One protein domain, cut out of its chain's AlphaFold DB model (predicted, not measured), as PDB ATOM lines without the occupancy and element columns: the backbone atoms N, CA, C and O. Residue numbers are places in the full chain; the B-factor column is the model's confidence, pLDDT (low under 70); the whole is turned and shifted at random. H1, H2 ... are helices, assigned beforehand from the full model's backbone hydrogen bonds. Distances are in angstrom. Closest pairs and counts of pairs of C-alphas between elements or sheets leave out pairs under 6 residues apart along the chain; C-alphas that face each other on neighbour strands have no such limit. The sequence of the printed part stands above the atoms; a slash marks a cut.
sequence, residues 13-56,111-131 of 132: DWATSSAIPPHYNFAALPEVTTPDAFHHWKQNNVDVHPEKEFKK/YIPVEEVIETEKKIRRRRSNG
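AT A GLANCE: This is residues 13 to 56 and 111 to 131 of the 132 residues of an uncharacterized protein of Bacillus safensis (UniProt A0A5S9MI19). With little regular structure, the model is a long helix, H2, along one side and a short helix, H1, on the far side, with two long stretches of loop, residues 13 to 36 and 44 to 56, winding through the space between. The printed part has 65 residues with two named helices, H1 then H2, and no named strand; the class is all helix, though just 23 residues are in named elements. It is compact, with a radius of gyration of the C-alphas of 12.3 A, and spans 31 by 29 by 20 A.

HOW THE PARTS SIT: Look first at H2, residues 114 to 129, then at H1, residues 37 to 43: the two are apart, with no C-alpha of the one within 8 A of the other. In both helices every O i to N i+4 pair is within hydrogen-bond range.

IN THESE COORDINATES: Find C-alpha 114 at (-50.720, -17.686, -39.532); from there H2 runs 22.6 A to C-alpha 129 at (-48.476, -37.183, -50.803). H1 starts at C-alpha 37, (-27.460, -26.424, -45.982), and is 10.0 A long.

THE WHOLE: The two C-alphas farthest apart, those of Gln 43 and Tyr 111, are 34.6 A apart. Residues 57 to 110 are not printed, and C-alphas 56 and 111 stand 6.2 A apart across this cut, which lies in the link from H1 to H2. Mean pLDDT of the printed part is 84.3; residues 49 to 52 and 131 are under 70.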
ATOM      1  N   ASP A  13     -32.662 -22.913 -52.523       85.06
ATOM      2  CA  ASP A  13     -33.609 -22.776 -53.639       85.06
ATOM      3  C   ASP A  13     -34.434 -24.057 -53.853       85.06
ATOM      4  O   ASP A  13     -35.564 -24.010 -54.327       85.06
ATOM      5  N   TRP A  14     -33.879 -25.203 -53.441       86.62
ATOM      6  CA  TRP A  14     -34.503 -26.526 -53.519       86.62
ATOM      7  C   TRP A  14     -35.135 -26.992 -52.203       86.62
ATOM      8  O   TRP A  14     -35.772 -28.048 -52.155       86.62
ATOM      9  N   ALA A  15     -34.956 -26.219 -51.131       84.75
ATOM     10  CA  ALA A  15     -35.485 -26.499 -49.801       84.75
ATOM     11  C   ALA A  15     -36.907 -25.958 -49.596       84.75
ATOM     12  O   ALA A  15     -37.435 -26.056 -48.493       84.75
ATOM     13  N   THR A  16     -37.519 -25.365 -50.621       85.25
ATOM     14  CA  THR A  16     -38.890 -24.854 -50.568       85.25
ATOM     15  C   THR A  16     -39.906 -25.996 -50.461       85.25
ATOM     16  O   THR A  16     -39.653 -27.141 -50.859       85.25
ATOM     17  N   SER A  17     -41.095 -25.689 -49.934       78.88
ATOM     18  CA  SER A  17     -42.145 -26.688 -49.702       78.88
ATOM     19  C   SER A  17     -42.707 -27.287 -51.000       78.88
ATOM     20  O   SER A  17     -43.140 -28.446 -51.009       78.88
ATOM     21  N   SER A  18     -42.634 -26.543 -52.108       79.69
ATOM     22  CA  SER A  18     -43.009 -26.966 -53.462       79.69
ATOM     23  C   SER A  18     -42.086 -26.393 -54.539       79.69
ATOM     24  O   SER A  18     -41.418 -25.382 -54.325       79.69
ATOM     25  N   ALA A  19     -42.102 -27.020 -55.724       75.81
ATOM     26  CA  ALA A  19     -41.346 -26.582 -56.904       75.81
ATOM     27  C   ALA A  19     -41.695 -25.150 -57.351       75.81
ATOM     28  O   ALA A  19     -40.828 -24.406 -57.797       75.81
ATOM     29  N   ILE A  20     -42.963 -24.753 -57.204       82.44
ATOM     30  CA  ILE A  20     -43.370 -23.346 -57.249       82.44
ATOM     31  C   ILE A  20     -43.495 -22.896 -55.794       82.44
ATOM     32  O   ILE A  20     -44.433 -23.355 -55.133       82.44
ATOM     33  N   PRO A  21     -42.574 -22.080 -55.260       83.50
ATOM     34  CA  PRO A  21     -42.648 -21.657 -53.871       83.50
ATOM     35  C   PRO A  21     -43.868 -20.754 -53.633       83.50
ATOM     36  O   PRO A  21     -44.282 -20.017 -54.535       83.50
ATOM     37  N   PRO A  22     -44.453 -20.782 -52.424       86.50
ATOM     38  CA  PRO A  22     -45.408 -19.765 -51.998       86.50
ATOM     39  C   PRO A  22     -44.798 -18.365 -52.096       86.50
ATOM     40  O   PRO A  22     -43.582 -18.209 -52.025       86.50
ATOM     41  N   HIS A  23     -45.632 -17.326 -52.170       89.50
ATOM     42  CA  HIS A  23     -45.152 -15.944 -52.286       89.50
ATOM     43  C   HIS A  23     -44.202 -15.522 -51.150       89.50
ATOM     44  O   HIS A  23     -43.367 -14.650 -51.362       89.50
ATOM     45  N   TYR A  24     -44.301 -16.149 -49.972       89.75
ATOM     46  CA  TYR A  24     -43.427 -15.923 -48.814       89.75
ATOM     47  C   TYR A  24     -42.131 -16.759 -48.810       89.75
ATOM     48  O   TYR A  24     -41.331 -16.628 -47.888       89.75
ATOM     49  N   ASN A  25     -41.899 -17.606 -49.819       90.62
ATOM     50  CA  ASN A  25     -40.788 -18.558 -49.963       90.62
ATOM     51  C   ASN A  25     -40.709 -19.640 -48.868       90.62
ATOM     52  O   ASN A  25     -40.877 -20.821 -49.165       90.62
ATOM     53  N   PHE A  26     -40.475 -19.247 -47.612       89.31
ATOM     54  CA  PHE A  26     -40.352 -20.136 -46.455       89.31
ATOM     55  C   PHE A  26     -41.320 -19.721 -45.346       89.31
ATOM     56  O   PHE A  26     -41.337 -18.567 -44.925       89.31
ATOM     57  N   ALA A  27     -42.112 -20.672 -44.850       88.31
ATOM     58  CA  ALA A  27     -43.061 -20.425 -43.760       88.31
ATOM     59  C   ALA A  27     -42.375 -20.227 -42.389       88.31
ATOM     60  O   ALA A  27     -42.923 -19.572 -41.503       88.31
ATOM     61  N   ALA A  28     -41.173 -20.783 -42.224       87.44
ATOM     62  CA  ALA A  28     -40.288 -20.586 -41.080       87.44
ATOM     63  C   ALA A  28     -38.864 -20.332 -41.591       87.44
ATOM     64  O   ALA A  28     -38.480 -20.853 -42.639       87.44
ATOM     65  N   LEU A  29     -38.089 -19.517 -40.872       88.19
ATOM     66  CA  LEU A  29     -36.722 -19.198 -41.278       88.19
ATOM     67  C   LEU A  29     -35.819 -20.423 -41.083       88.19
ATOM     68  O   LEU A  29     -35.750 -20.937 -39.967       88.19
ATOM     69  N   PRO A  30     -35.113 -20.884 -42.127       85.31
ATOM     70  CA  PRO A  30     -34.210 -22.011 -41.987       85.31
ATOM     71  C   PRO A  30     -32.953 -21.649 -41.189       85.31
ATOM     72  O   PRO A  30     -32.316 -20.624 -41.441       85.31
ATOM     73  N   GLU A  31     -32.526 -22.544 -40.300       85.94
ATOM     74  CA  GLU A  31     -31.245 -22.425 -39.598       85.94
ATOM     75  C   GLU A  31     -30.093 -22.993 -40.440       85.94
ATOM     76  O   GLU A  31     -29.896 -24.206 -40.551       85.94
ATOM     77  N   VAL A  32     -29.315 -22.100 -41.051       88.19
ATOM     78  CA  VAL A  32     -28.195 -22.458 -41.929       88.19
ATOM     79  C   VAL A  32     -26.897 -22.571 -41.134       88.19
ATOM     80  O   VAL A  32     -26.390 -21.582 -40.613       88.19
ATOM     81  N   THR A  33     -26.324 -23.774 -41.089       87.12
ATOM     82  CA  THR A  33     -25.038 -24.048 -40.419       87.12
ATOM     83  C   THR A  33     -23.893 -24.332 -41.388       87.12
ATOM     84  O   THR A  33     -22.728 -24.267 -41.001       87.12
ATOM     85  N   THR A  34     -24.201 -24.638 -42.652       88.50
ATOM     86  CA  THR A  34     -23.220 -24.999 -43.683       88.50
ATOM     87  C   THR A  34     -23.539 -24.312 -45.016       88.50
ATOM     88  O   THR A  34     -24.695 -23.954 -45.254       88.50
ATOM     89  N   PRO A  35     -22.549 -24.135 -45.915       88.25
ATOM     90  CA  PRO A  35     -22.782 -23.550 -47.240       88.25
ATOM     91  C   PRO A  35     -23.799 -24.337 -48.084       88.25
ATOM     92  O   PRO A  35     -24.637 -23.746 -48.758       88.25
ATOM     93  N   ASP A  36     -23.766 -25.670 -47.995       89.38
ATOM     94  CA  ASP A  36     -24.713 -26.579 -48.653       89.38
ATOM     95  C   ASP A  36     -25.771 -27.084 -47.657       89.38
ATOM     96  O   ASP A  36     -25.901 -28.286 -47.399       89.38
ATOM     97  N   ALA A  37     -26.514 -26.147 -47.063       88.19
ATOM     98  CA  ALA A  37     -27.460 -26.424 -45.982       88.19
ATOM     99  C   ALA A  37     -28.488 -27.506 -46.344       88.19
ATOM    100  O   ALA A  37     -28.691 -28.451 -45.582       88.19
ATOM    101  N   PHE A  38     -29.083 -27.429 -47.538       87.50
ATOM    102  CA  PHE A  38     -30.104 -28.386 -47.961       87.50
ATOM    103  C   PHE A  38     -29.523 -29.781 -48.203       87.50
ATOM    104  O   PHE A  38     -30.128 -30.778 -47.807       87.50
ATOM    105  N   HIS A  39     -28.319 -29.877 -48.772       88.19
ATOM    106  CA  HIS A  39     -27.629 -31.160 -48.901       88.19
ATOM    107  C   HIS A  39     -27.328 -31.782 -47.531       88.19
ATOM    108  O   HIS A  39     -27.575 -32.970 -47.321       88.19
ATOM    109  N   HIS A  40     -26.854 -30.973 -46.582       89.06
ATOM    110  CA  HIS A  40     -26.590 -31.413 -45.217       89.06
ATOM    111  C   HIS A  40     -27.871 -31.878 -44.507       89.06
ATOM    112  O   HIS A  40     -27.871 -32.927 -43.863       89.06
ATOM    113  N   TRP A  41     -28.987 -31.160 -44.654       88.56
ATOM    114  CA  TRP A  41     -30.279 -31.578 -44.099       88.56
ATOM    115  C   TRP A  41     -30.793 -32.877 -44.723       88.56
ATOM    116  O   TRP A  41     -31.295 -33.727 -43.990       88.56
ATOM    117  N   LYS A  42     -30.609 -33.073 -46.041       85.38
ATOM    118  CA  LYS A  42     -30.925 -34.337 -46.733       85.38
ATOM    119  C   LYS A  42     -30.148 -35.514 -46.147       85.38
ATOM    120  O   LYS A  42     -30.745 -36.546 -45.859       85.38
ATOM    121  N   GLN A  43     -28.841 -35.357 -45.941       87.38
ATOM    122  CA  GLN A  43     -27.998 -36.420 -45.381       87.38
ATOM    123  C   GLN A  43     -28.350 -36.754 -43.926       87.38
ATOM    124  O   GLN A  43     -28.292 -37.914 -43.530       87.38
ATOM    125  N   ASN A  44     -28.738 -35.749 -43.140       86.25
ATOM    126  CA  ASN A  44     -29.017 -35.896 -41.711       86.25
ATOM    127  C   ASN A  44     -30.511 -36.079 -41.375       86.25
ATOM    128  O   ASN A  44     -30.864 -36.077 -40.200       86.25
ATOM    129  N   ASN A  45     -31.390 -36.235 -42.376       81.00
ATOM    130  CA  ASN A  45     -32.850 -36.342 -42.209       81.00
ATOM    131  C   ASN A  45     -33.463 -35.236 -41.326       81.00
ATOM    132  O   ASN A  45     -34.377 -35.484 -40.539       81.00
ATOM    133  N   VAL A  46     -32.957 -34.008 -41.455       80.81
ATOM    134  CA  VAL A  46     -33.478 -32.851 -40.717       80.81
ATOM    135  C   VAL A  46     -34.818 -32.432 -41.322       80.81
ATOM    136  O   VAL A  46     -34.937 -32.294 -42.542       80.81
ATOM    137  N   ASP A  47     -35.828 -32.226 -40.474       73.69
ATOM    138  CA  ASP A  47     -37.099 -31.646 -40.905       73.69
ATOM    139  C   ASP A  47     -36.935 -30.138 -41.121       73.69
ATOM    140  O   ASP A  47     -36.595 -29.396 -40.203       73.69
ATOM    141  N   VAL A  48     -37.163 -29.695 -42.355       72.19
ATOM    142  CA  VAL A  48     -36.953 -28.310 -42.803       72.19
ATOM    143  C   VAL A  48     -38.218 -27.452 -42.711       72.19
ATOM    144  O   VAL A  48     -38.164 -26.250 -42.970       72.19
ATOM    145  N   HIS A  49     -39.367 -28.043 -42.357       69.81
ATOM    146  CA  HIS A  49     -40.656 -27.343 -42.289       69.81
ATOM    147  C   HIS A  49     -41.463 -27.690 -41.022       69.81
ATOM    148  O   HIS A  49     -42.581 -28.211 -41.126       69.81
ATOM    149  N   PRO A  50     -40.949 -27.405 -39.812       69.88
ATOM    150  CA  PRO A  50     -41.687 -27.678 -38.586       69.88
ATOM    151  C   PRO A  50     -42.930 -26.774 -38.466       69.88
ATOM    152  O   PRO A  50     -42.832 -25.570 -38.254       69.88
ATOM    153  N   GLU A  51     -44.128 -27.374 -38.513       68.00
ATOM    154  CA  GLU A  51     -45.420 -26.656 -38.406       68.00
ATOM    155  C   GLU A  51     -45.577 -25.851 -37.096       68.00
ATOM    156  O   GLU A  51     -46.404 -24.944 -37.014       68.00
ATOM    157  N   LYS A  52     -44.791 -26.168 -36.058       66.94
ATOM    158  CA  LYS A  52     -44.860 -25.522 -34.736       66.94
ATOM    159  C   LYS A  52     -44.306 -24.093 -34.709       66.94
ATOM    160  O   LYS A  52     -44.499 -23.406 -33.710       66.94
ATOM    161  N   GLU A  53     -43.631 -23.653 -35.766       74.50
ATOM    162  CA  GLU A  53     -42.909 -22.374 -35.786       74.50
ATOM    163  C   GLU A  53     -43.542 -21.308 -36.684       74.50
ATOM    164  O   GLU A  53     -43.000 -20.207 -36.805       74.50
ATOM    165  N   PHE A  54     -44.696 -21.590 -37.293       86.62
ATOM    166  CA  PHE A  54     -45.332 -20.637 -38.197       86.62
ATOM    167  C   PHE A  54     -45.815 -19.392 -37.451       86.62
ATOM    168  O   PHE A  54     -46.506 -19.453 -36.432       86.62
ATOM    169  N   LYS A  55     -45.429 -18.236 -37.989       88.88
ATOM    170  CA  LYS A  55     -45.765 -16.900 -37.491       88.88
ATOM    171  C   LYS A  55     -46.379 -16.093 -38.626       88.88
ATOM    172  O   LYS A  55     -46.245 -16.452 -39.791       88.88
ATOM    173  N   LYS A  56     -47.058 -14.997 -38.280       92.00
ATOM    174  CA  LYS A  56     -47.565 -14.060 -39.286       92.00
ATOM    175  C   LYS A  56     -46.384 -13.508 -40.082       92.00
ATOM    176  O   LYS A  56     -45.372 -13.134 -39.483       92.00
ATOM    177  N   TYR A 111     -49.795  -8.167 -43.698       93.50
ATOM    178  CA  TYR A 111     -49.455  -9.392 -42.984       93.50
ATOM    179  C   TYR A 111     -50.283 -10.551 -43.519       93.50
ATOM    180  O   TYR A 111     -51.509 -10.468 -43.560       93.50
ATOM    181  N   ILE A 112     -49.610 -11.644 -43.862       92.62
ATOM    182  CA  ILE A 112     -50.247 -12.933 -44.107       92.62
ATOM    183  C   ILE A 112     -50.535 -13.567 -42.734       92.62
ATOM    184  O   ILE A 112     -49.597 -13.730 -41.935       92.62
ATOM    185  N   PRO A 113     -51.802 -13.888 -42.416       92.94
ATOM    186  CA  PRO A 113     -52.165 -14.512 -41.151       92.94
ATOM    187  C   PRO A 113     -51.583 -15.927 -41.041       92.94
ATOM    188  O   PRO A 113     -51.363 -16.615 -42.037       92.94
ATOM    189  N   VAL A 114     -51.340 -16.375 -39.807       91.75
ATOM    190  CA  VAL A 114     -50.720 -17.686 -39.532       91.75
ATOM    191  C   VAL A 114     -51.588 -18.821 -40.072       91.75
ATOM    192  O   VAL A 114     -51.080 -19.816 -40.584       91.75
ATOM    193  N   GLU A 115     -52.905 -18.661 -39.982       90.38
ATOM    194  CA  GLU A 115     -53.899 -19.629 -40.429       90.38
ATOM    195  C   GLU A 115     -53.776 -19.890 -41.935       90.38
ATOM    196  O   GLU A 115     -53.759 -21.046 -42.356       90.38
ATOM    197  N   GLU A 116     -53.591 -18.837 -42.736       91.12
ATOM    198  CA  GLU A 116     -53.416 -18.945 -44.189       91.12
ATOM    199  C   GLU A 116     -52.104 -19.650 -44.560       91.12
ATOM    200  O   GLU A 116     -52.081 -20.497 -45.458       91.12
ATOM    201  N   VAL A 117     -51.018 -19.362 -43.832       90.31
ATOM    202  CA  VAL A 117     -49.731 -20.056 -44.003       90.31
ATOM    203  C   VAL A 117     -49.888 -21.550 -43.701       90.31
ATOM    204  O   VAL A 117     -49.498 -22.394 -44.510       90.31
ATOM    205  N   ILE A 118     -50.532 -21.897 -42.580       90.38
ATOM    206  CA  ILE A 118     -50.795 -23.291 -42.191       90.38
ATOM    207  C   ILE A 118     -51.620 -24.015 -43.261       90.38
ATOM    208  O   ILE A 118     -51.317 -25.157 -43.613       90.38
ATOM    209  N   GLU A 119     -52.688 -23.392 -43.761       90.12
ATOM    210  CA  GLU A 119     -53.547 -23.989 -44.785       90.12
ATOM    211  C   GLU A 119     -52.798 -24.217 -46.100       90.12
ATOM    212  O   GLU A 119     -52.928 -25.287 -46.709       90.12
ATOM    213  N   THR A 120     -51.974 -23.251 -46.506       89.69
ATOM    214  CA  THR A 120     -51.155 -23.327 -47.720       89.69
ATOM    215  C   THR A 120     -50.135 -24.460 -47.624       89.69
ATOM    216  O   THR A 120     -50.100 -25.328 -48.503       89.69
ATOM    217  N   GLU A 121     -49.385 -24.546 -46.524       88.38
ATOM    218  CA  GLU A 121     -48.406 -25.617 -46.296       88.38
ATOM    219  C   GLU A 121     -49.067 -26.998 -46.182       88.38
ATOM    220  O   GLU A 121     -48.603 -27.974 -46.781       88.38
ATOM    221  N   LYS A 122     -50.224 -27.104 -45.512       88.94
ATOM    222  CA  LYS A 122     -51.010 -28.352 -45.473       88.94
ATOM    223  C   LYS A 122     -51.461 -28.781 -46.867       88.94
ATOM    224  O   LYS A 122     -51.419 -29.973 -47.186       88.94
ATOM    225  N   LYS A 123     -51.894 -27.840 -47.712       88.25
ATOM    226  CA  LYS A 123     -52.302 -28.115 -49.097       88.25
ATOM    227  C   LYS A 123     -51.123 -28.601 -49.939       88.25
ATOM    228  O   LYS A 123     -51.281 -29.573 -50.679       88.25
ATOM    229  N   ILE A 124     -49.952 -27.982 -49.799       86.50
ATOM    230  CA  ILE A 124     -48.715 -28.399 -50.475       86.50
ATOM    231  C   ILE A 124     -48.302 -29.805 -50.024       86.50
ATOM    232  O   ILE A 124     -48.074 -30.682 -50.859       86.50
ATOM    233  N   ARG A 125     -48.320 -30.072 -48.714       83.69
ATOM    234  CA  ARG A 125     -48.018 -31.393 -48.144       83.69
ATOM    235  C   ARG A 125     -48.955 -32.486 -48.668       83.69
ATOM    236  O   ARG A 125     -48.483 -33.579 -48.976       83.69
ATOM    237  N   ARG A 126     -50.255 -32.194 -48.805       85.00
ATOM    238  CA  ARG A 126     -51.247 -33.109 -49.406       85.00
ATOM    239  C   ARG A 126     -51.005 -33.349 -50.897       85.00
ATOM    240  O   ARG A 126     -51.143 -34.476 -51.355       85.00
ATOM    241  N   ARG A 127     -50.639 -32.320 -51.669       81.56
ATOM    242  CA  ARG A 127     -50.277 -32.497 -53.088       81.56
ATOM    243  C   ARG A 127     -49.061 -33.407 -53.232       81.56
ATOM    244  O   ARG A 127     -49.105 -34.359 -54.003       81.56
ATOM    245  N   ARG A 128     -48.047 -33.204 -52.387       72.19
ATOM    246  CA  ARG A 128     -46.851 -34.049 -52.340       72.19
ATOM    247  C   ARG A 128     -47.160 -35.513 -52.019       72.19
ATOM    248  O   ARG A 128     -46.545 -36.392 -52.608       72.19
ATOM    249  N   SER A 129     -48.087 -35.794 -51.097       72.06
ATOM    250  CA  SER A 129     -48.476 -37.183 -50.803       72.06
ATOM    251  C   SER A 129     -49.242 -37.848 -51.946       72.06
ATOM    252  O   SER A 129     -49.224 -39.069 -52.044       72.06
ATOM    253  N   ASN A 130     -49.903 -37.059 -52.794       72.62
ATOM    254  CA  ASN A 130     -50.776 -37.555 -53.858       72.62
ATOM    255  C   ASN A 130     -50.074 -37.721 -55.220       72.62
ATOM    256  O   ASN A 130     -50.724 -38.153 -56.166       72.62
ATOM    257  N   GLY A 131     -48.770 -37.437 -55.326       59.91
ATOM    258  CA  GLY A 131     -47.955 -37.813 -56.490       59.91
ATOM    259  C   GLY A 131     -48.234 -37.039 -57.786       59.91
ATOM    260  O   GLY A 131     -48.127 -37.625 -58.861       59.91
TER     261      GLY A 131